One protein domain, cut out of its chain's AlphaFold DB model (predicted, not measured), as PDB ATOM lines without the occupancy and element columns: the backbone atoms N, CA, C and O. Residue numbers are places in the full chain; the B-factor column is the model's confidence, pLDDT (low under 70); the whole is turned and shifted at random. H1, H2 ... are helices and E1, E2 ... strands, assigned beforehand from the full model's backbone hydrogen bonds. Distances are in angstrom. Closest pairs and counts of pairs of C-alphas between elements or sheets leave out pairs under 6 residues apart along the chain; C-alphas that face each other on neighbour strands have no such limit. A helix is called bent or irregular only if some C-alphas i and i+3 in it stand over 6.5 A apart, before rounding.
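Overview. This is residues 9 to 125 and 361 to 403 of the 403 residues of the protein "ANF_receptor domain-containing protein" of Xenopus tropicalis (UniProt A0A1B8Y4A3). A small, strongly twisted sheet of four strands is sandwiched between two layers of helices, H1 and H5 over one face, H2 and H3 over the other, while short H4 folds back on H3. Residues 382 to 394, from the last part of H5 into the link after it, stick out from this body. The printed part has 160 residues, with named elements in the order H1 E1 H2 E2 H3 H4 E3 H5 E4; the class is mixed, helices and strands, and the sheet, E1 E4 E2 E3, is all parallel. The whole is compact, with a radius of gyration of the C-alphas of 15.8 A, and elongated, spanning 51 by 33 by 23 A.

Arrangement. The sheet runs E1, residues 37 to 41, E4, residues 398 to 402, E2, residues 77 to 82, and E3, residues 121 to 123. Within hydrogen-bond range are N 39 and O 399 at 2.7 A for E1 and E4, N 79 and O 400 at 2.8 A for E4 and E2, and N 122 and O 81 at 2.8 A for E2 and E3. H5, residues 361 to 386, is on the sheet at a height of 9.8 A. H1, residues 10 to 27, is on the same face and touches residues 363 to 371 of H5, the same way at a shallow tilt of 22 degrees; the closest C-alphas, of Tyr 15 and Met 363, are 5.9 A apart. On the opposite face, H2, residues 49 to 61, touches H3, residues 87 to 107, the same way at a shallow tilt of 29 degrees, closest at the C-alphas of Pro 49 and Thr 89, 4.4 A. H3 and H4, residues 112 to 117, form a helical hairpin, closest at the C-alphas of Gly 101 and Leu 116, 5.9 A; H4 only grazes the sheet. E2, H3 H4, E3 is a strand-helix-strand unit, two parallel neighbour strands joined through helices; E1, H2, E2 is a split one, with E4 between its strands; both crossovers are right-handed. Each O i to N i+4 pair is within hydrogen-bond range in H1, H2 and H4, against 16 of 17 in H3 and 20 of 22 in H5.

Along the chain. H1 begins at C-alpha 10 (-23.016, 95.484, 278.026) and is 25.5 A long. H3 measures 29.8 A. H5 measures 39.6 A and is irregular: C-alphas 383 and 386 are 7.1 A apart. E4 ends at C-alpha 402 (-40.188, 101.958, 271.790).

Size, cuts and confidence. The C-alphas farthest apart, of Ser 9 and Lys 388, are 53.1 A apart. Residues 126 to 360 are not printed; C-alphas 125 and 361 are 10.2 A apart across the cut. The links H2 to E2 and H5 to E4 are long. The mean pLDDT of the printed part is 71.9, and of E4 38; residues 380 to 403 are among those under 70.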
ATOM      1  N   SER A   9     -25.394  91.507 277.962       73.94
ATOM      2  CA  SER A   9     -24.661  92.194 276.899       73.94
ATOM      3  C   SER A   9     -24.504  93.658 277.302       73.94
ATOM      4  O   SER A   9     -25.471  94.421 277.205       73.94
ATOM      5  N   PRO A  10     -23.303  94.079 277.747       74.50
ATOM      6  CA  PRO A  10     -23.016  95.484 278.026       74.50
ATOM      7  C   PRO A  10     -23.279  96.373 276.813       74.50
ATOM      8  O   PRO A  10     -23.733  97.501 276.965       74.50
ATOM      9  N   GLN A  11     -23.054  95.851 275.605       74.25
ATOM     10  CA  GLN A  11     -23.345  96.558 274.363       74.25
ATOM     11  C   GLN A  11     -24.850  96.773 274.157       74.25
ATOM     12  O   GLN A  11     -25.267  97.884 273.846       74.25
ATOM     13  N   ASN A  12     -25.683  95.759 274.405       77.44
ATOM     14  CA  ASN A  12     -27.137  95.920 274.288       77.44
ATOM     15  C   ASN A  12     -27.673  96.868 275.369       77.44
ATOM     16  O   ASN A  12     -28.539  97.698 275.099       77.44
ATOM     17  N   TYR A  13     -27.116  96.799 276.581       79.50
ATOM     18  CA  TYR A  13     -27.448  97.751 277.638       79.50
ATOM     19  C   TYR A  13     -27.013  99.174 277.278       79.50
ATOM     20  O   TYR A  13     -27.737 100.133 277.537       79.50
ATOM     21  N   ARG A  14     -25.867  99.331 276.607       78.62
ATOM     22  CA  ARG A  14     -25.431 100.631 276.101       78.62
ATOM     23  C   ARG A  14     -26.427 101.211 275.096       78.62
ATOM     24  O   ARG A  14     -26.769 102.382 275.230       78.62
ATOM     25  N   TYR A  15     -26.962 100.408 274.172       79.75
ATOM     26  CA  TYR A  15     -28.034 100.854 273.271       79.75
ATOM     27  C   TYR A  15     -29.256 101.373 274.032       79.75
ATOM     28  O   TYR A  15     -29.779 102.443 273.718       79.75
ATOM     29  N   LEU A  16     -29.676 100.664 275.079       81.62
ATOM     30  CA  LEU A  16     -30.779 101.110 275.923       81.62
ATOM     31  C   LEU A  16     -30.502 102.486 276.555       81.62
ATOM     32  O   LEU A  16     -31.342 103.386 276.496       81.62
ATOM     33  N   LEU A  17     -29.305 102.674 277.115       80.81
ATOM     34  CA  LEU A  17     -28.907 103.948 277.716       80.81
ATOM     35  C   LEU A  17     -28.820 105.085 276.688       80.81
ATOM     36  O   LEU A  17     -29.214 106.211 276.990       80.81
ATOM     37  N   ASP A  18     -28.335 104.801 275.479       80.00
ATOM     38  CA  ASP A  18     -28.229 105.774 274.389       80.00
ATOM     39  C   ASP A  18     -29.602 106.302 273.969       80.00
ATOM     40  O   ASP A  18     -29.782 107.512 273.799       80.00
ATOM     41  N   MET A  19     -30.587 105.409 273.877       82.81
ATOM     42  CA  MET A  19     -31.979 105.772 273.614       82.81
ATOM     43  C   MET A  19     -32.547 106.644 274.742       82.81
ATOM     44  O   MET A  19     -33.111 107.706 274.474       82.81
ATOM     45  N   PHE A  20     -32.351 106.252 276.006       83.69
ATOM     46  CA  PHE A  20     -32.830 107.023 277.160       83.69
ATOM     47  C   PHE A  20     -32.218 108.420 277.232       83.69
ATOM     48  O   PHE A  20     -32.930 109.395 277.493       83.69
ATOM     49  N   ALA A  21     -30.918 108.531 276.968       80.25
ATOM     50  CA  ALA A  21     -30.228 109.810 276.926       80.25
ATOM     51  C   ALA A  21     -30.815 110.721 275.834       80.25
ATOM     52  O   ALA A  21     -31.072 111.902 276.081       80.25
ATOM     53  N   GLU A  22     -31.085 110.174 274.647       81.94
ATOM     54  CA  GLU A  22     -31.645 110.929 273.525       81.94
ATOM     55  C   GLU A  22     -33.108 111.347 273.760       81.94
ATOM     56  O   GLU A  22     -33.471 112.488 273.466       81.94
ATOM     57  N   ILE A  23     -33.935 110.484 274.359       82.94
ATOM     58  CA  ILE A  23     -35.313 110.829 274.756       82.94
ATOM     59  C   ILE A  23     -35.312 111.921 275.826       82.94
ATOM     60  O   ILE A  23     -36.040 112.906 275.705       82.94
ATOM     61  N   LYS A  24     -34.466 111.794 276.858       83.25
ATOM     62  CA  LYS A  24     -34.329 112.816 277.907       83.25
ATOM     63  C   LYS A  24     -33.933 114.165 277.309       83.25
ATOM     64  O   LYS A  24     -34.511 115.191 277.659       83.25
ATOM     65  N   ARG A  25     -32.984 114.159 276.369       83.19
ATOM     66  CA  ARG A  25     -32.558 115.356 275.638       83.19
ATOM     67  C   ARG A  25     -33.706 115.982 274.848       83.19
ATOM     68  O   ARG A  25     -33.842 117.202 274.847       83.19
ATOM     69  N   PHE A  26     -34.526 115.170 274.183       81.62
ATOM     70  CA  PHE A  26     -35.686 115.655 273.438       81.62
ATOM     71  C   PHE A  26     -36.765 116.246 274.354       81.62
ATOM     72  O   PHE A  26     -37.255 117.337 274.078       81.62
ATOM     73  N   ASN A  27     -37.055 115.600 275.485       84.81
ATOM     74  CA  ASN A  27     -38.018 116.088 276.480       84.81
ATOM     75  C   ASN A  27     -37.610 117.408 277.148       84.81
ATOM     76  O   ASN A  27     -38.473 118.157 277.593       84.81
ATOM     77  N   ASN A  28     -36.313 117.725 277.197       83.75
ATOM     78  CA  ASN A  28     -35.835 119.008 277.716       83.75
ATOM     79  C   ASN A  28     -36.120 120.195 276.772       83.75
ATOM     80  O   ASN A  28     -35.968 121.347 277.183       83.75
ATOM     81  N   LYS A  29     -36.533 119.947 275.522       77.00
ATOM     82  CA  LYS A  29     -36.885 120.995 274.555       77.00
ATOM     83  C   LYS A  29     -38.328 121.466 274.761       77.00
ATOM     84  O   LYS A  29     -39.272 120.980 274.132       77.00
ATOM     85  N   THR A  30     -38.497 122.427 275.665       71.75
ATOM     86  CA  THR A  30     -39.807 122.976 276.063       71.75
ATOM     87  C   THR A  30     -40.547 123.712 274.939       71.75
ATOM     88  O   THR A  30     -41.755 123.917 275.034       71.75
ATOM     89  N   ASP A  31     -39.848 124.078 273.865       75.00
ATOM     90  CA  ASP A  31     -40.374 124.732 272.666       75.00
ATOM     91  C   ASP A  31     -41.069 123.769 271.684       75.00
ATOM     92  O   ASP A  31     -41.887 124.210 270.877       75.00
ATOM     93  N   ILE A  32     -40.766 122.467 271.744       68.94
ATOM     94  CA  ILE A  32     -41.302 121.451 270.817       68.94
ATOM     95  C   ILE A  32     -42.415 120.620 271.459       68.94
ATOM     96  O   ILE A  32     -43.385 120.281 270.784       68.94
ATOM     97  N   LEU A  33     -42.293 120.311 272.754       68.56
ATOM     98  CA  LEU A  33     -43.270 119.529 273.517       68.56
ATOM     99  C   LEU A  33     -43.865 120.345 274.682       68.56
ATOM    100  O   LEU A  33     -43.684 119.977 275.846       68.56
ATOM    101  N   PRO A  34     -44.576 121.461 274.431       66.00
ATOM    102  CA  PRO A  34     -45.226 122.187 275.513       66.00
ATOM    103  C   PRO A  34     -46.333 121.307 276.117       66.00
ATOM    104  O   PRO A  34     -47.345 121.038 275.474       66.00
ATOM    105  N   ASN A  35     -46.138 120.864 277.362       70.12
ATOM    106  CA  ASN A  35     -47.043 119.987 278.123       70.12
ATOM    107  C   ASN A  35     -47.178 118.540 277.606       70.12
ATOM    108  O   ASN A  35     -48.144 117.861 277.951       70.12
ATOM    109  N   MET A  36     -46.213 118.049 276.823       74.62
ATOM    110  CA  MET A  36     -46.132 116.638 276.424       74.62
ATOM    111  C   MET A  36     -44.795 116.050 276.872       74.62
ATOM    112  O   MET A  36     -43.796 116.758 276.984       74.62
ATOM    113  N   THR A  37     -44.748 114.749 277.133       79.50
ATOM    114  CA  THR A  37     -43.489 114.047 277.415       79.50
ATOM    115  C   THR A  37     -43.396 112.796 276.556       79.50
ATOM    116  O   THR A  37     -44.333 112.002 276.497       79.50
ATOM    117  N   LEU A  38     -42.259 112.611 275.890       83.44
ATOM    118  CA  LEU A  38     -41.929 111.372 275.202       83.44
ATOM    119  C   LEU A  38     -41.506 110.322 276.245       83.44
ATOM    120  O   LEU A  38     -40.441 110.433 276.853       83.44
ATOM    121  N   GLY A  39     -42.362 109.340 276.503       82.25
ATOM    122  CA  GLY A  39     -42.069 108.143 277.283       82.25
ATOM    123  C   GLY A  39     -41.502 107.010 276.426       82.25
ATOM    124  O   GLY A  39     -41.204 107.180 275.241       82.25
ATOM    125  N   TYR A  40     -41.366 105.833 277.034       82.88
ATOM    126  CA  TYR A  40     -40.923 104.617 276.355       82.88
ATOM    127  C   TYR A  40     -41.524 103.352 276.982       82.88
ATOM    128  O   TYR A  40     -41.733 103.277 278.194       82.88
ATOM    129  N   HIS A  41     -41.753 102.335 276.151       80.62
ATOM    130  CA  HIS A  41     -41.869 100.940 276.576       80.62
ATOM    131  C   HIS A  41     -40.733 100.156 275.929       80.62
ATOM    132  O   HIS A  41     -40.516 100.239 274.723       80.62
ATOM    133  N   VAL A  42     -39.996  99.422 276.751       81.56
ATOM    134  CA  VAL A  42     -38.827  98.662 276.319       81.56
ATOM    135  C   VAL A  42     -39.090  97.208 276.633       81.56
ATOM    136  O   VAL A  42     -39.414  96.872 277.779       81.56
ATOM    137  N   TYR A  43     -38.935  96.358 275.628       83.94
ATOM    138  CA  TYR A  43     -39.031  94.921 275.791       83.94
ATOM    139  C   TYR A  43     -37.764  94.249 275.284       83.94
ATOM    140  O   TYR A  43     -37.267  94.532 274.203       83.94
ATOM    141  N   ASP A  44     -37.266  93.293 276.056       80.62
ATOM    142  CA  ASP A  44     -36.171  92.449 275.601       80.62
ATOM    143  C   ASP A  44     -36.716  91.351 274.675       80.62
ATOM    144  O   ASP A  44     -37.496  90.495 275.116       80.62
ATOM    145  N   SER A  45     -36.306  91.363 273.405       82.69
ATOM    146  CA  SER A  45     -36.646  90.326 272.427       82.69
ATOM    147  C   SER A  45     -35.953  88.992 272.710       82.69
ATOM    148  O   SER A  45     -36.430  87.958 272.245       82.69
ATOM    149  N   CYS A  46     -34.872  88.979 273.501       79.75
ATOM    150  CA  CYS A  46     -33.966  87.839 273.666       79.75
ATOM    151  C   CYS A  46     -33.516  87.217 272.334       79.75
ATOM    152  O   CYS A  46     -33.257  86.015 272.300       79.75
ATOM    153  N   GLU A  47     -33.491  87.996 271.246       76.06
ATOM    154  CA  GLU A  47     -33.221  87.494 269.889       76.06
ATOM    155  C   GLU A  47     -34.180  86.364 269.454       76.06
ATOM    156  O   GLU A  47     -33.898  85.643 268.509       76.06
ATOM    157  N   ASP A  48     -35.333  86.201 270.117       82.50
ATOM    158  CA  ASP A  48     -36.353  85.220 269.744       82.50
ATOM    159  C   ASP A  48     -37.478  85.932 268.976       82.50
ATOM    160  O   ASP A  48     -38.221  86.729 269.571       82.50
ATOM    161  N   PRO A  49     -37.690  85.617 267.684       87.25
ATOM    162  CA  PRO A  49     -38.749  86.217 266.871       87.25
ATOM    163  C   PRO A  49     -40.145  86.121 267.498       87.25
ATOM    164  O   PRO A  49     -40.973  87.022 267.354       87.25
ATOM    165  N   ARG A  50     -40.427  85.048 268.245       89.00
ATOM    166  CA  ARG A  50     -41.722  84.844 268.914       89.00
ATOM    167  C   ARG A  50     -41.885  85.798 270.087       89.00
ATOM    168  O   ARG A  50     -42.984  86.311 270.307       89.00
ATOM    169  N   LYS A  51     -40.811  86.037 270.845       87.12
ATOM    170  CA  LYS A  51     -40.816  86.994 271.956       87.12
ATOM    171  C   LYS A  51     -40.883  88.424 271.420       87.12
ATOM    172  O   LYS A  51     -41.706  89.189 271.910       87.12
ATOM    173  N   ALA A  52     -40.133  88.733 270.365       89.06
ATOM    174  CA  ALA A  52     -40.181  90.008 269.650       89.06
ATOM    175  C   ALA A  52     -41.607  90.355 269.169       89.06
ATOM    176  O   ALA A  52     -42.147  91.423 269.474       89.06
ATOM    177  N   LEU A  53     -42.281  89.405 268.510       89.50
ATOM    178  CA  LEU A  53     -43.677  89.555 268.087       89.50
ATOM    179  C   LEU A  53     -44.639  89.701 269.267       89.50
ATOM    180  O   LEU A  53     -45.528  90.553 269.248       89.50
ATOM    181  N   LYS A  54     -44.465  88.887 270.315       87.38
ATOM    182  CA  LYS A  54     -45.279  88.981 271.531       87.38
ATOM    183  C   LYS A  54     -45.180  90.373 272.155       87.38
ATOM    184  O   LYS A  54     -46.220  90.945 272.480       87.38
ATOM    185  N   SER A  55     -43.971  90.909 272.291       85.88
ATOM    186  CA  SER A  55     -43.719  92.258 272.801       85.88
ATOM    187  C   SER A  55     -44.376  93.316 271.918       85.88
ATOM    188  O   SER A  55     -45.104  94.165 272.423       85.88
ATOM    189  N   THR A  56     -44.243  93.192 270.594       86.25
ATOM    190  CA  THR A  56     -44.891  94.095 269.627       86.25
ATOM    191  C   THR A  56     -46.408  94.130 269.820       86.25
ATOM    192  O   THR A  56     -47.007  95.202 269.902       86.25
ATOM    193  N   PHE A  57     -47.053  92.970 269.977       85.12
ATOM    194  CA  PHE A  57     -48.493  92.915 270.235       85.12
ATOM    195  C   PHE A  57     -48.891  93.441 271.618       85.12
ATOM    196  O   PHE A  57     -49.970  94.012 271.740       85.12
ATOM    197  N   GLN A  58     -48.066  93.250 272.650       83.00
ATOM    198  CA  GLN A  58     -48.308  93.821 273.985       83.00
ATOM    199  C   GLN A  58     -48.242  95.352 273.961       83.00
ATOM    200  O   GLN A  58     -49.067  96.019 274.583       83.00
ATOM    201  N   ILE A  59     -47.292  95.904 273.203       79.69
ATOM    202  CA  ILE A  59     -47.162  97.345 272.983       79.69
ATOM    203  C   ILE A  59     -48.400  97.879 272.263       79.69
ATOM    204  O   ILE A  59     -49.067  98.779 272.767       79.69
ATOM    205  N   LEU A  60     -48.743  97.291 271.112       78.62
ATOM    206  CA  LEU A  60     -49.894  97.713 270.313       78.62
ATOM    207  C   LEU A  60     -51.213  97.586 271.085       78.62
ATOM    208  O   LEU A  60     -52.127  98.382 270.865       78.62
ATOM    209  N   SER A  61     -51.312  96.607 271.994       77.06
ATOM    210  CA  SER A  61     -52.520  96.400 272.783       77.06
ATOM    211  C   SER A  61     -52.660  97.320 273.991       77.06
ATOM    212  O   SER A  61     -53.769  97.490 274.514       77.06
ATOM    213  N   GLY A  62     -51.555  97.909 274.454       71.31
ATOM    214  CA  GLY A  62     -51.492  98.615 275.733       71.31
ATOM    215  C   GLY A  62     -51.758  97.698 276.936       71.31
ATOM    216  O   GLY A  62     -52.060  98.180 278.027       71.31
ATOM    217  N   LEU A  63     -51.691  96.371 276.752       64.44
ATOM    218  CA  LEU A  63     -51.966  95.368 277.779       64.44
ATOM    219  C   LEU A  63     -50.767  94.440 277.979       64.44
ATOM    220  O   LEU A  63     -50.023  94.114 277.058       64.44
ATOM    221  N   ARG A  64     -50.660  93.864 279.185       63.78
ATOM    222  CA  ARG A  64     -49.732  92.744 279.439       63.78
ATOM    223  C   ARG A  64     -50.017  91.519 278.564       63.78
ATOM    224  O   ARG A  64     -49.119  90.705 278.372       63.78
ATOM    225  N   ASN A  65     -51.234  91.365 278.044       71.00
ATOM    226  CA  ASN A  65     -51.581  90.272 277.143       71.00
ATOM    227  C   ASN A  65     -51.562  90.760 275.681       71.00
ATOM    228  O   ASN A  65     -52.162  91.799 275.387       71.00
ATOM    229  N   PRO A  66     -50.905  90.024 274.763       71.94
ATOM    230  CA  PRO A  66     -50.877  90.362 273.343       71.94
ATOM    231  C   PRO A  66     -52.253  90.076 272.733       71.94
ATOM    232  O   PRO A  66     -52.577  88.930 272.427       71.94
ATOM    233  N   VAL A  67     -53.087  91.104 272.596       69.88
ATOM    234  CA  VAL A  67     -54.415  90.983 271.979       69.88
ATOM    235  C   VAL A  67     -54.399  91.775 270.672       69.88
ATOM    236  O   VAL A  67     -54.385  93.006 270.719       69.88
ATOM    237  N   PRO A  68     -54.371  91.105 269.506       65.81
ATOM    238  CA  PRO A  68     -54.409  91.785 268.216       65.81
ATOM    239  C   PRO A  68     -55.678  92.632 268.067       65.81
ATOM    240  O   PRO A  68     -56.763  92.193 268.443       65.81
ATOM    241  N   ASN A  69     -55.547  93.825 267.480       63.94
ATOM    242  CA  ASN A  69     -56.662  94.740 267.189       63.94
ATOM    243  C   ASN A  69     -57.481  95.203 268.417       63.94
ATOM    244  O   ASN A  69     -58.644  95.583 268.300       63.94
ATOM    245  N   TYR A  70     -56.882  95.180 269.603       63.78
ATOM    246  CA  TYR A  70     -57.434  95.777 270.815       63.78
ATOM    247  C   TYR A  70     -56.474  96.868 271.266       63.78
ATOM    248  O   TYR A  70     -55.286  96.605 271.266       63.78
ATOM    249  N   SER A  71     -56.942  98.058 271.643       64.31
ATOM    250  CA  SER A  71     -56.089  99.106 272.220       64.31
ATOM    251  C   SER A  71     -56.744  99.647 273.482       64.31
ATOM    252  O   SER A  71     -57.867 100.155 273.446       64.31
ATOM    253  N   CYS A  72     -56.050  99.527 274.614       61.62
ATOM    254  CA  CYS A  72     -56.438 100.236 275.823       61.62
ATOM    255  C   CYS A  72     -55.863 101.657 275.749       61.62
ATOM    256  O   CYS A  72     -54.672 101.857 275.979       61.62
ATOM    257  N   ALA A  73     -56.705 102.647 275.439       55.81
ATOM    258  CA  ALA A  73     -56.341 104.059 275.235       55.81
ATOM    259  C   ALA A  73     -55.773 104.793 276.480       55.81
ATOM    260  O   ALA A  73     -55.758 106.019 276.522       55.81
ATOM    261  N   TYR A  74     -55.318 104.068 277.505       53.16
ATOM    262  CA  TYR A  74     -54.857 104.605 278.789       53.16
ATOM    263  C   TYR A  74     -53.318 104.702 278.910       53.16
ATOM    264  O   TYR A  74     -52.817 105.080 279.964       53.16
ATOM    265  N   MET A  75     -52.553 104.367 277.860       54.19
ATOM    266  CA  MET A  75     -51.075 104.270 277.903       54.19
ATOM    267  C   MET A  75     -50.324 105.309 277.032       54.19
ATOM    268  O   MET A  75     -49.105 105.231 276.920       54.19
ATOM    269  N   GLY A  76     -51.014 106.300 276.453       62.12
ATOM    270  CA  GLY A  76     -50.418 107.304 275.549       62.12
ATOM    271  C   GLY A  76     -50.440 106.897 274.070       62.12
ATOM    272  O   GLY A  76     -50.836 105.781 273.730       62.12
ATOM    273  N   GLU A  77     -50.062 107.813 273.173       72.00
ATOM    274  CA  GLU A  77     -49.979 107.536 271.728       72.00
ATOM    275  C   GLU A  77     -48.583 107.003 271.349       72.00
ATOM    276  O   GLU A  77     -47.560 107.468 271.851       72.00
ATOM    277  N   ILE A  78     -48.521 106.007 270.461       77.62
ATOM    278  CA  ILE A  78     -47.250 105.414 270.019       77.62
ATOM    279  C   ILE A  78     -46.528 106.393 269.084       77.62
ATOM    280  O   ILE A  78     -47.074 106.790 268.068       77.62
ATOM    281  N   ALA A  79     -45.289 106.778 269.390       77.31
ATOM    282  CA  ALA A  79     -44.494 107.657 268.525       77.31
ATOM    283  C   ALA A  79     -43.928 106.922 267.305       77.31
ATOM    284  O   ALA A  79     -43.639 107.536 266.287       77.31
ATOM    285  N   GLY A  80     -43.690 105.624 267.464       84.44
ATOM    286  CA  GLY A  80     -42.970 104.778 266.529       84.44
ATOM    287  C   GLY A  80     -42.155 103.726 267.279       84.44
ATOM    288  O   GLY A  80     -41.987 103.784 268.502       84.44
ATOM    289  N   PHE A  81     -41.644 102.765 266.526       88.94
ATOM    290  CA  PHE A  81     -40.847 101.647 267.007       88.94
ATOM    291  C   PHE A  81     -39.374 101.892 266.669       88.94
ATOM    292  O   PHE A  81     -39.045 102.298 265.559       88.94
ATOM    293  N   ILE A  82     -38.478 101.656 267.615       88.69
ATOM    294  CA  ILE A  82     -37.028 101.567 267.429       88.69
ATOM    295  C   ILE A  82     -36.664 100.095 267.592       88.69
ATOM    296  O   ILE A  82     -37.191  99.423 268.460       88.69
ATOM    297  N   GLY A  83     -35.767  99.575 266.768       82.56
ATOM    298  CA  GLY A  83     -35.374  98.170 266.817       82.56
ATOM    299  C   GLY A  83     -36.099  97.274 265.814       82.56
ATOM    300  O   GLY A  83     -36.845  97.749 264.963       82.56
ATOM    301  N   ASP A  84     -35.831  95.972 265.819       85.50
ATOM    302  CA  ASP A  84     -34.852  95.307 266.696       85.50
ATOM    303  C   ASP A  84     -33.422  95.381 266.105       85.50
ATOM    304  O   ASP A  84     -33.199  96.057 265.097       85.50
ATOM    305  N   PHE A  85     -32.431  94.756 266.747       78.19
ATOM    306  CA  PHE A  85     -31.044  94.692 266.287       78.19
ATOM    307  C   PHE A  85     -30.816  93.615 265.219       78.19
ATOM    308  O   PHE A  85     -30.116  93.881 264.250       78.19
ATOM    309  N   SER A  86     -31.374  92.408 265.374       77.25
ATOM    310  CA  SER A  86     -31.163  91.325 264.403       77.25
ATOM    311  C   SER A  86     -32.218  91.344 263.301       77.25
ATOM    312  O   SER A  86     -33.363  91.761 263.501       77.25
ATOM    313  N   SER A  87     -31.841  90.871 262.115       81.19
ATOM    314  CA  SER A  87     -32.786  90.689 261.012       81.19
ATOM    315  C   SER A  87     -33.865  89.654 261.345       81.19
ATOM    316  O   SER A  87     -35.030  89.871 261.012       81.19
ATOM    317  N   GLU A  88     -33.497  88.583 262.061       82.56
ATOM    318  CA  GLU A  88     -34.395  87.492 262.461       82.56
ATOM    319  C   GLU A  88     -35.618  87.987 263.244       82.56
ATOM    320  O   GLU A  88     -36.744  87.553 263.001       82.56
ATOM    321  N   THR A  89     -35.415  88.934 264.164       86.69
ATOM    322  CA  THR A  89     -36.499  89.536 264.947       86.69
ATOM    323  C   THR A  89     -37.106  90.755 264.259       86.69
ATOM    324  O   THR A  89     -38.312  90.979 264.364       86.69
ATOM    325  N   THR A  90     -36.319  91.527 263.506       87.81
ATOM    326  CA  THR A  90     -36.791  92.759 262.853       87.81
ATOM    327  C   THR A  90     -37.783  92.494 261.729       87.81
ATOM    328  O   THR A  90     -38.813  93.163 261.674       87.81
ATOM    329  N   ILE A  91     -37.513  91.524 260.852       88.75
ATOM    330  CA  ILE A  91     -38.386  91.183 259.716       88.75
ATOM    331  C   ILE A  91     -39.825  90.860 260.161       88.75
ATOM    332  O   ILE A  91     -40.762  91.458 259.620       88.75
ATOM    333  N   PRO A  92     -40.064  89.962 261.138       91.31
ATOM    334  CA  PRO A  92     -41.423  89.663 261.571       91.31
ATOM    335  C   PRO A  92     -42.118  90.860 262.235       91.31
ATOM    336  O   PRO A  92     -43.316  91.048 262.006       91.31
ATOM    337  N   ILE A  93     -41.398  91.703 262.990       90.75
ATOM    338  CA  ILE A  93     -41.953  92.966 263.512       90.75
ATOM    339  C   ILE A  93     -42.381  93.867 262.343       90.75
ATOM    340  O   ILE A  93     -43.534  94.305 262.294       90.75
ATOM    341  N   ALA A  94     -41.493  94.075 261.366       91.69
ATOM    342  CA  ALA A  94     -41.722  94.946 260.218       91.69
ATOM    343  C   ALA A  94     -42.922  94.495 259.383       91.69
ATOM    344  O   ALA A  94     -43.723  95.326 258.949       91.69
ATOM    345  N   HIS A  95     -43.101  93.186 259.205       91.69
ATOM    346  CA  HIS A  95     -44.280  92.633 258.543       91.69
ATOM    347  C   HIS A  95     -45.576  92.979 259.279       91.69
ATOM    348  O   HIS A  95     -46.520  93.470 258.656       91.69
ATOM    349  N   ILE A  96     -45.636  92.743 260.594       89.50
ATOM    350  CA  ILE A  96     -46.843  93.022 261.383       89.50
ATOM    351  C   ILE A  96     -47.169  94.516 261.375       89.50
ATOM    352  O   ILE A  96     -48.321  94.883 261.134       89.50
ATOM    353  N   LEU A  97     -46.170  95.379 261.567       88.38
ATOM    354  CA  LEU A  97     -46.364  96.830 261.528       88.38
ATOM    355  C   LEU A  97     -46.790  97.316 260.141       88.38
ATOM    356  O   LEU A  97     -47.662  98.175 260.041       88.38
ATOM    357  N   SER A  98     -46.261  96.717 259.072       88.00
ATOM    358  CA  SER A  98     -46.673  97.017 257.696       88.00
ATOM    359  C   SER A  98     -48.141  96.685 257.458       88.00
ATOM    360  O   SER A  98     -48.903  97.543 257.011       88.00
ATOM    361  N   VAL A  99     -48.577  95.479 257.826       85.62
ATOM    362  CA  VAL A  99     -49.976  95.049 257.665       85.62
ATOM    363  C   VAL A  99     -50.928  95.922 258.488       85.62
ATOM    364  O   VAL A  99     -51.953  96.378 257.971       85.62
ATOM    365  N   LEU A 100     -50.594  96.187 259.752       81.12
ATOM    366  CA  LEU A 100     -51.440  96.992 260.637       81.12
ATOM    367  C   LEU A 100     -51.472  98.466 260.227       81.12
ATOM    368  O   LEU A 100     -52.545  99.069 260.241       81.12
ATOM    369  N   GLY A 101     -50.339  99.023 259.802       77.38
ATOM    370  CA  GLY A 101     -50.260 100.396 259.319       77.38
ATOM    371  C   GLY A 101     -51.060 100.606 258.039       77.38
ATOM    372  O   GLY A 101     -51.790 101.591 257.936       77.38
ATOM    373  N   TYR A 102     -51.026  99.654 257.097       74.06
ATOM    374  CA  TYR A 102     -51.918  99.684 255.931       74.06
ATOM    375  C   TYR A 102     -53.393  99.687 256.347       74.06
ATOM    376  O   TYR A 102     -54.158 100.536 255.885       74.06
ATOM    377  N   ALA A 103     -53.790  98.780 257.245       70.50
ATOM    378  CA  ALA A 103     -55.173  98.684 257.707       70.50
ATOM    379  C   ALA A 103     -55.643  99.967 258.420       70.50
ATOM    380  O   ALA A 103     -56.745 100.446 258.160       70.50
ATOM    381  N   GLN A 104     -54.810 100.559 259.281       66.81
ATOM    382  CA  GLN A 104     -55.168 101.782 260.004       66.81
ATOM    383  C   GLN A 104     -55.118 103.038 259.131       66.81
ATOM    384  O   GLN A 104     -55.974 103.905 259.289       66.81
ATOM    385  N   GLY A 105     -54.191 103.127 258.174       62.31
ATOM    386  CA  GLY A 105     -54.157 104.222 257.201       62.31
ATOM    387  C   GLY A 105     -55.435 104.300 256.360       62.31
ATOM    388  O   GLY A 105     -55.941 105.389 256.108       62.31
ATOM    389  N   LEU A 106     -56.004 103.145 255.997       59.84
ATOM    390  CA  LEU A 106     -57.280 103.040 255.273       59.84
ATOM    391  C   LEU A 106     -58.505 103.419 256.126       59.84
ATOM    392  O   LEU A 106     -59.515 103.854 255.578       59.84
ATOM    393  N   LEU A 107     -58.427 103.245 257.448       56.97
ATOM    394  CA  LEU A 107     -59.537 103.460 258.390       56.97
ATOM    395  C   LEU A 107     -59.456 104.802 259.139       56.97
ATOM    396  O   LEU A 107     -60.386 105.167 259.862       56.97
ATOM    397  N   SER A 108     -58.353 105.543 259.001       56.50
ATOM    398  CA  SER A 108     -58.114 106.770 259.756       56.50
ATOM    399  C   SER A 108     -58.892 107.961 259.191       56.50
ATOM    400  O   SER A 108     -58.611 108.453 258.103       56.50
ATOM    401  N   HIS A 109     -59.800 108.510 260.003       54.00
ATOM    402  CA  HIS A 109     -60.352 109.861 259.829       54.00
ATOM    403  C   HIS A 109     -59.441 110.973 260.402       54.00
ATOM    404  O   HIS A 109     -59.792 112.149 260.323       54.00
ATOM    405  N   ARG A 110     -58.299 110.618 261.018       55.09
ATOM    406  CA  ARG A 110     -57.265 111.546 261.519       55.09
ATOM    407  C   ARG A 110     -56.270 111.914 260.412       55.09
ATOM    408  O   ARG A 110     -56.257 111.268 259.366       55.09
ATOM    409  N   ASP A 111     -55.396 112.890 260.682       66.44
ATOM    410  CA  ASP A 111     -54.229 113.203 259.844       66.44
ATOM    411  C   ASP A 111     -53.491 111.912 259.457       66.44
ATOM    412  O   ASP A 111     -52.830 111.285 260.288       66.44
ATOM    413  N   LEU A 112     -53.608 111.524 258.183       68.62
ATOM    414  CA  LEU A 112     -53.044 110.286 257.638       68.62
ATOM    415  C   LEU A 112     -51.547 110.165 257.950       68.62
ATOM    416  O   LEU A 112     -51.067 109.088 258.277       68.62
ATOM    417  N   ALA A 113     -50.820 111.284 257.921       67.31
ATOM    418  CA  ALA A 113     -49.403 111.322 258.262       67.31
ATOM    419  C   ALA A 113     -49.129 110.886 259.710       67.31
ATOM    420  O   ALA A 113     -48.190 110.132 259.942       67.31
ATOM    421  N   LEU A 114     -49.953 111.317 260.671       67.56
ATOM    422  CA  LEU A 114     -49.778 110.956 262.075       67.56
ATOM    423  C   LEU A 114     -50.160 109.492 262.311       67.56
ATOM    424  O   LEU A 114     -49.421 108.772 262.967       67.56
ATOM    425  N   ALA A 115     -51.271 109.044 261.712       67.06
ATOM    426  CA  ALA A 115     -51.744 107.663 261.818       67.06
ATOM    427  C   ALA A 115     -50.741 106.650 261.243       67.06
ATOM    428  O   ALA A 115     -50.545 105.585 261.819       67.06
ATOM    429  N   LEU A 116     -50.079 106.989 260.134       69.50
ATOM    430  CA  LEU A 116     -49.036 106.150 259.543       69.50
ATOM    431  C   LEU A 116     -47.714 106.219 260.320       69.50
ATOM    432  O   LEU A 116     -46.996 105.223 260.380       69.50
ATOM    433  N   PHE A 117     -47.400 107.360 260.947       75.75
ATOM    434  CA  PHE A 117     -46.182 107.509 261.752       75.75
ATOM    435  C   PHE A 117     -46.164 106.570 262.970       75.75
ATOM    436  O   PHE A 117     -45.099 106.082 263.332       75.75
ATOM    437  N   LEU A 118     -47.340 106.212 263.512       76.06
ATOM    438  CA  LEU A 118     -47.497 105.224 264.596       76.06
ATOM    439  C   LEU A 118     -46.863 103.856 264.271       76.06
ATOM    440  O   LEU A 118     -46.538 103.102 265.183       76.06
ATOM    441  N   PHE A 119     -46.716 103.523 262.985       82.81
ATOM    442  CA  PHE A 119     -46.213 102.230 262.508       82.81
ATOM    443  C   PHE A 119     -44.781 102.289 261.987       82.81
ATOM    444  O   PHE A 119     -44.258 101.266 261.545       82.81
ATOM    445  N   VAL A 120     -44.143 103.464 262.028       87.06
ATOM    446  CA  VAL A 120     -42.752 103.603 261.601       87.06
ATOM    447  C   VAL A 120     -41.864 102.798 262.534       87.06
ATOM    448  O   VAL A 120     -41.877 103.006 263.745       87.06
ATOM    449  N   GLN A 121     -41.082 101.895 261.952       90.25
ATOM    450  CA  GLN A 121     -40.059 101.125 262.640       90.25
ATOM    451  C   GLN A 121     -38.688 101.592 262.172       90.25
ATOM    452  O   GLN A 121     -38.400 101.532 260.980       90.25
ATOM    453  N   ILE A 122     -37.838 102.029 263.099       88.38
ATOM    454  CA  ILE A 122     -36.450 102.392 262.828       88.38
ATOM    455  C   ILE A 122     -35.514 101.374 263.472       88.38
ATOM    456  O   ILE A 122     -35.300 101.407 264.681       88.38
ATOM    457  N   THR A 123     -34.915 100.484 262.687       86.06
ATOM    458  CA  THR A 123     -33.897  99.565 263.224       86.06
ATOM    459  C   THR A 123     -32.552 100.270 263.410       86.06
ATOM    460  O   THR A 123     -32.191 101.190 262.670       86.06
ATOM    461  N   TYR A 124     -31.784  99.791 264.385       78.44
ATOM    462  CA  TYR A 124     -30.425 100.234 264.679       78.44
ATOM    463  C   TYR A 124     -29.361  99.150 264.401       78.44
ATOM    464  O   TYR A 124     -28.195  99.340 264.753       78.44
ATOM    465  N   GLY A 125     -29.724  98.029 263.767       75.81
ATOM    466  CA  GLY A 125     -28.757  96.965 263.453       75.81
ATOM    467  C   GLY A 125     -29.161  95.972 262.362       75.81
ATOM    468  O   GLY A 125     -28.283  95.376 261.739       75.81
ATOM    469  N   HIS A 361     -23.428 104.404 266.986       69.62
ATOM    470  CA  HIS A 361     -24.119 105.557 266.432       69.62
ATOM    471  C   HIS A 361     -25.537 105.229 265.953       69.62
ATOM    472  O   HIS A 361     -26.373 106.132 265.864       69.62
ATOM    473  N   ASN A 362     -25.818 103.961 265.654       75.44
ATOM    474  CA  ASN A 362     -27.075 103.555 265.039       75.44
ATOM    475  C   ASN A 362     -28.262 103.770 265.977       75.44
ATOM    476  O   ASN A 362     -29.275 104.312 265.553       75.44
ATOM    477  N   MET A 363     -28.135 103.429 267.263       80.31
ATOM    478  CA  MET A 363     -29.235 103.612 268.216       80.31
ATOM    479  C   MET A 363     -29.537 105.098 268.445       80.31
ATOM    480  O   MET A 363     -30.688 105.529 268.374       80.31
ATOM    481  N   LEU A 364     -28.495 105.915 268.634       78.44
ATOM    482  CA  LEU A 364     -28.655 107.367 268.739       78.44
ATOM    483  C   LEU A 364     -29.289 107.969 267.488       78.44
ATOM    484  O   LEU A 364     -30.107 108.881 267.586       78.44
ATOM    485  N   THR A 365     -28.897 107.492 266.310       79.19
ATOM    486  CA  THR A 365     -29.437 107.978 265.038       79.19
ATOM    487  C   THR A 365     -30.891 107.556 264.871       79.19
ATOM    488  O   THR A 365     -31.708 108.393 264.486       79.19
ATOM    489  N   ALA A 366     -31.250 106.331 265.255       84.56
ATOM    490  CA  ALA A 366     -32.627 105.858 265.237       84.56
ATOM    491  C   ALA A 366     -33.524 106.707 266.149       84.56
ATOM    492  O   ALA A 366     -34.527 107.264 265.694       84.56
ATOM    493  N   ALA A 367     -33.105 106.913 267.403       84.69
ATOM    494  CA  ALA A 367     -33.825 107.745 268.365       84.69
ATOM    495  C   ALA A 367     -33.944 109.207 267.897       84.69
ATOM    496  O   ALA A 367     -35.034 109.783 267.907       84.69
ATOM    497  N   LYS A 368     -32.852 109.800 267.391       83.81
ATOM    498  CA  LYS A 368     -32.871 111.151 266.796       83.81
ATOM    499  C   LYS A 368     -33.828 111.245 265.614       83.81
ATOM    500  O   LYS A 368     -34.498 112.266 265.471       83.81
ATOM    501  N   THR A 369     -33.891 110.215 264.775       84.81
ATOM    502  CA  THR A 369     -34.736 110.209 263.574       84.81
ATOM    503  C   THR A 369     -36.218 110.211 263.945       84.81
ATOM    504  O   THR A 369     -36.966 111.020 263.393       84.81
ATOM    505  N   ILE A 370     -36.637 109.404 264.929       85.25
ATOM    506  CA  ILE A 370     -38.008 109.468 265.466       85.25
ATOM    507  C   ILE A 370     -38.295 110.838 266.074       85.25
ATOM    508  O   ILE A 370     -39.300 111.453 265.720       85.25
ATOM    509  N   ASN A 371     -37.394 111.359 266.909       85.44
ATOM    510  CA  ASN A 371     -37.573 112.662 267.553       85.44
ATOM    511  C   ASN A 371     -37.743 113.794 266.527       85.44
ATOM    512  O   ASN A 371     -38.638 114.626 266.654       85.44
ATOM    513  N   GLN A 372     -36.924 113.806 265.473       84.38
ATOM    514  CA  GLN A 372     -37.018 114.788 264.390       84.38
ATOM    515  C   GLN A 372     -38.279 114.611 263.537       84.38
ATOM    516  O   GLN A 372     -38.870 115.604 263.103       84.38
ATOM    517  N   GLY A 373     -38.683 113.366 263.268       83.62
ATOM    518  CA  GLY A 373     -39.938 113.064 262.579       83.62
ATOM    519  C   GLY A 373     -41.136 113.595 263.362       83.62
ATOM    520  O   GLY A 373     -41.962 114.324 262.810       83.62
ATOM    521  N   LEU A 374     -41.160 113.327 264.667       82.50
ATOM    522  CA  LEU A 374     -42.197 113.792 265.577       82.50
ATOM    523  C   LEU A 374     -42.225 115.320 265.681       82.50
ATOM    524  O   LEU A 374     -43.280 115.931 265.535       82.50
ATOM    525  N   GLU A 375     -41.064 115.953 265.854       83.81
ATOM    526  CA  GLU A 375     -40.933 117.413 265.884       83.81
ATOM    527  C   GLU A 375     -41.531 118.064 264.626       83.81
ATOM    528  O   GLU A 375     -42.274 119.044 264.724       83.81
ATOM    529  N   LYS A 376     -41.253 117.510 263.437       83.00
ATOM    530  CA  LYS A 376     -41.819 118.007 262.173       83.00
ATOM    531  C   LYS A 376     -43.334 117.835 262.107       83.00
ATOM    532  O   LYS A 376     -44.020 118.740 261.634       83.00
ATOM    533  N   LEU A 377     -43.858 116.699 262.567       78.62
ATOM    534  CA  LEU A 377     -45.298 116.439 262.586       78.62
ATOM    535  C   LEU A 377     -46.030 117.422 263.508       78.62
ATOM    536  O   LEU A 377     -46.986 118.067 263.077       78.62
ATOM    537  N   LEU A 378     -45.527 117.615 264.729       77.56
ATOM    538  CA  LEU A 378     -46.114 118.531 265.712       77.56
ATOM    539  C   LEU A 378     -46.053 120.000 265.251       77.56
ATOM    540  O   LEU A 378     -47.024 120.752 265.383       77.56
ATOM    541  N   LYS A 379     -44.943 120.417 264.626       77.31
ATOM    542  CA  LYS A 379     -44.812 121.765 264.035       77.31
ATOM    543  C   LYS A 379     -45.755 121.991 262.847       77.31
ATOM    544  O   LYS A 379     -46.272 123.091 262.672       77.31
ATOM    545  N   ASN A 380     -46.028 120.971 262.037       69.88
ATOM    546  CA  ASN A 380     -46.966 121.107 260.920       69.88
ATOM    547  C   ASN A 380     -48.429 121.189 261.381       69.88
ATOM    548  O   ASN A 380     -49.213 121.918 260.771       69.88
ATOM    549  N   GLN A 381     -48.798 120.515 262.475       64.75
ATOM    550  CA  GLN A 381     -50.146 120.621 263.046       64.75
ATOM    551  C   GLN A 381     -50.450 122.024 263.588       64.75
ATOM    552  O   GLN A 381     -51.555 122.537 263.400       64.75
ATOM    553  N   THR A 382     -49.464 122.692 264.190       55.25
ATOM    554  CA  THR A 382     -49.626 124.069 264.693       55.25
ATOM    555  C   THR A 382     -49.785 125.098 263.566       55.25
ATOM    556  O   THR A 382     -50.566 126.039 263.703       55.25
ATOM    557  N   LEU A 383     -49.148 124.892 262.406       52.00
ATOM    558  CA  LEU A 383     -49.322 125.738 261.213       52.00
ATOM    559  C   LEU A 383     -50.676 125.522 260.498       52.00
ATOM    560  O   LEU A 383     -51.175 126.428 259.825       52.00
ATOM    561  N   GLY A 384     -51.302 124.352 260.663       43.66
ATOM    562  CA  GLY A 384     -52.604 123.997 260.080       43.66
ATOM    563  C   GLY A 384     -53.829 124.628 260.759       43.66
ATOM    564  O   GLY A 384     -54.919 124.613 260.182       43.66
ATOM    565  N   MET A 385     -53.676 125.251 261.936       41.75
ATOM    566  CA  MET A 385     -54.782 125.833 262.719       41.75
ATOM    567  C   MET A 385     -55.507 127.032 262.063       41.75
ATOM    568  O   MET A 385     -56.524 127.483 262.585       41.75
ATOM    569  N   ASN A 386     -55.065 127.519 260.894       36.69
ATOM    570  CA  ASN A 386     -55.701 128.635 260.173       36.69
ATOM    571  C   ASN A 386     -56.710 128.238 259.070       36.69
ATOM    572  O   ASN A 386     -57.241 129.115 258.386       36.69
ATOM    573  N   ARG A 387     -57.050 126.953 258.892       36.88
ATOM    574  CA  ARG A 387     -58.174 126.537 258.023       36.88
ATOM    575  C   ARG A 387     -59.280 125.868 258.845       36.88
ATOM    576  O   ARG A 387     -59.215 124.686 259.130       36.88
ATOM    577  N   LYS A 388     -60.295 126.671 259.196       32.94
ATOM    578  CA  LYS A 388     -61.624 126.303 259.737       32.94
ATOM    579  C   LYS A 388     -61.657 125.073 260.665       32.94
ATOM    580  O   LYS A 388     -62.000 123.977 260.248       32.94
ATOM    581  N   SER A 389     -61.407 125.345 261.947       31.84
ATOM    582  CA  SER A 389     -62.055 124.765 263.136       31.84
ATOM    583  C   SER A 389     -62.792 123.427 262.956       31.84
ATOM    584  O   SER A 389     -64.005 123.404 262.742       31.84
ATOM    585  N   TYR A 390     -62.095 122.337 263.275       27.34
ATOM    586  CA  TYR A 390     -62.651 121.331 264.177       27.34
ATOM    587  C   TYR A 390     -61.792 121.322 265.443       27.34
ATOM    588  O   TYR A 390     -60.607 121.006 265.409       27.34
ATOM    589  N   SER A 391     -62.387 121.748 266.556       25.83
ATOM    590  CA  SER A 391     -61.785 121.670 267.886       25.83
ATOM    591  C   SER A 391     -61.690 120.201 268.299       25.83
ATOM    592  O   SER A 391     -62.628 119.667 268.888       25.83
ATOM    593  N   TYR A 392     -60.552 119.566 268.044       29.80
ATOM    594  CA  TYR A 392     -60.165 118.364 268.770       29.80
ATOM    595  C   TYR A 392     -59.178 118.772 269.865       29.80
ATOM    596  O   TYR A 392     -58.010 119.048 269.603       29.80
ATOM    597  N   ARG A 393     -59.672 118.861 271.107       24.31
ATOM    598  CA  ARG A 393     -58.811 118.851 272.295       24.31
ATOM    599  C   ARG A 393     -58.273 117.431 272.437       24.31
ATOM    600  O   ARG A 393     -59.013 116.544 272.848       24.31
ATOM    601  N   TYR A 394     -57.010 117.230 272.095       34.12
ATOM    602  CA  TYR A 394     -56.265 116.053 272.514       34.12
ATOM    603  C   TYR A 394     -55.497 116.426 273.786       34.12
ATOM    604  O   TYR A 394     -54.510 117.152 273.726       34.12
ATOM    605  N   GLU A 395     -55.965 115.965 274.945       26.50
ATOM    606  CA  GLU A 395     -55.119 115.850 276.139       26.50
ATOM    607  C   GLU A 395     -54.266 114.586 275.973       26.50
ATOM    608  O   GLU A 395     -54.567 113.534 276.529       26.50
ATOM    609  N   VAL A 396     -53.237 114.650 275.122       34.97
ATOM    610  CA  VAL A 396     -52.237 113.578 275.021       34.97
ATOM    611  C   VAL A 396     -51.021 114.034 275.809       34.97
ATOM    612  O   VAL A 396     -50.197 114.797 275.323       34.97
ATOM    613  N   SER A 397     -50.927 113.587 277.056       24.89
ATOM    614  CA  SER A 397     -49.819 113.947 277.951       24.89
ATOM    615  C   SER A 397     -48.541 113.135 277.677       24.89
ATOM    616  O   SER A 397     -47.475 113.492 278.180       24.89
ATOM    617  N   TYR A 398     -48.630 112.058 276.879       30.12
ATOM    618  CA  TYR A 398     -47.546 111.096 276.652       30.12
ATOM    619  C   TYR A 398     -47.524 110.567 275.211       30.12
ATOM    620  O   TYR A 398     -48.536 110.071 274.712       30.12
ATOM    621  N   ILE A 399     -46.357 110.642 274.572       39.41
ATOM    622  CA  ILE A 399     -46.040 109.977 273.296       39.41
ATOM    623  C   ILE A 399     -44.945 108.945 273.602       39.41
ATOM    624  O   ILE A 399     -44.133 109.223 274.473       39.41
ATOM    625  N   THR A 400     -44.883 107.774 272.965       39.12
ATOM    626  CA  THR A 400     -43.950 106.703 273.392       39.12
ATOM    627  C   THR A 400     -43.016 106.238 272.270       39.12
ATOM    628  O   THR A 400     -43.499 105.717 271.269       39.12
ATOM    629  N   ALA A 401     -41.693 106.385 272.432       31.27
ATOM    630  CA  ALA A 401     -40.676 105.763 271.565       31.27
ATOM    631  C   ALA A 401     -40.275 104.390 272.135       31.27
ATOM    632  O   ALA A 401     -40.143 104.253 273.349       31.27
ATOM    633  N   LEU A 402     -40.132 103.353 271.309       47.69
ATOM    634  CA  LEU A 402     -40.188 101.958 271.790       47.69
ATOM    635  C   LEU A 402     -38.990 101.127 271.341       47.69
ATOM    636  O   LEU A 402     -38.501 101.409 270.264       47.69
ATOM    637  N   ILE A 403     -38.555 100.125 272.120       39.88
ATOM    638  CA  ILE A 403     -37.567  99.094 271.722       39.88
ATOM    639  C   ILE A 403     -38.211  97.713 271.776       39.88
ATOM    640  O   ILE A 403     -38.815  97.414 272.840       39.88
TER     641      ILE A 403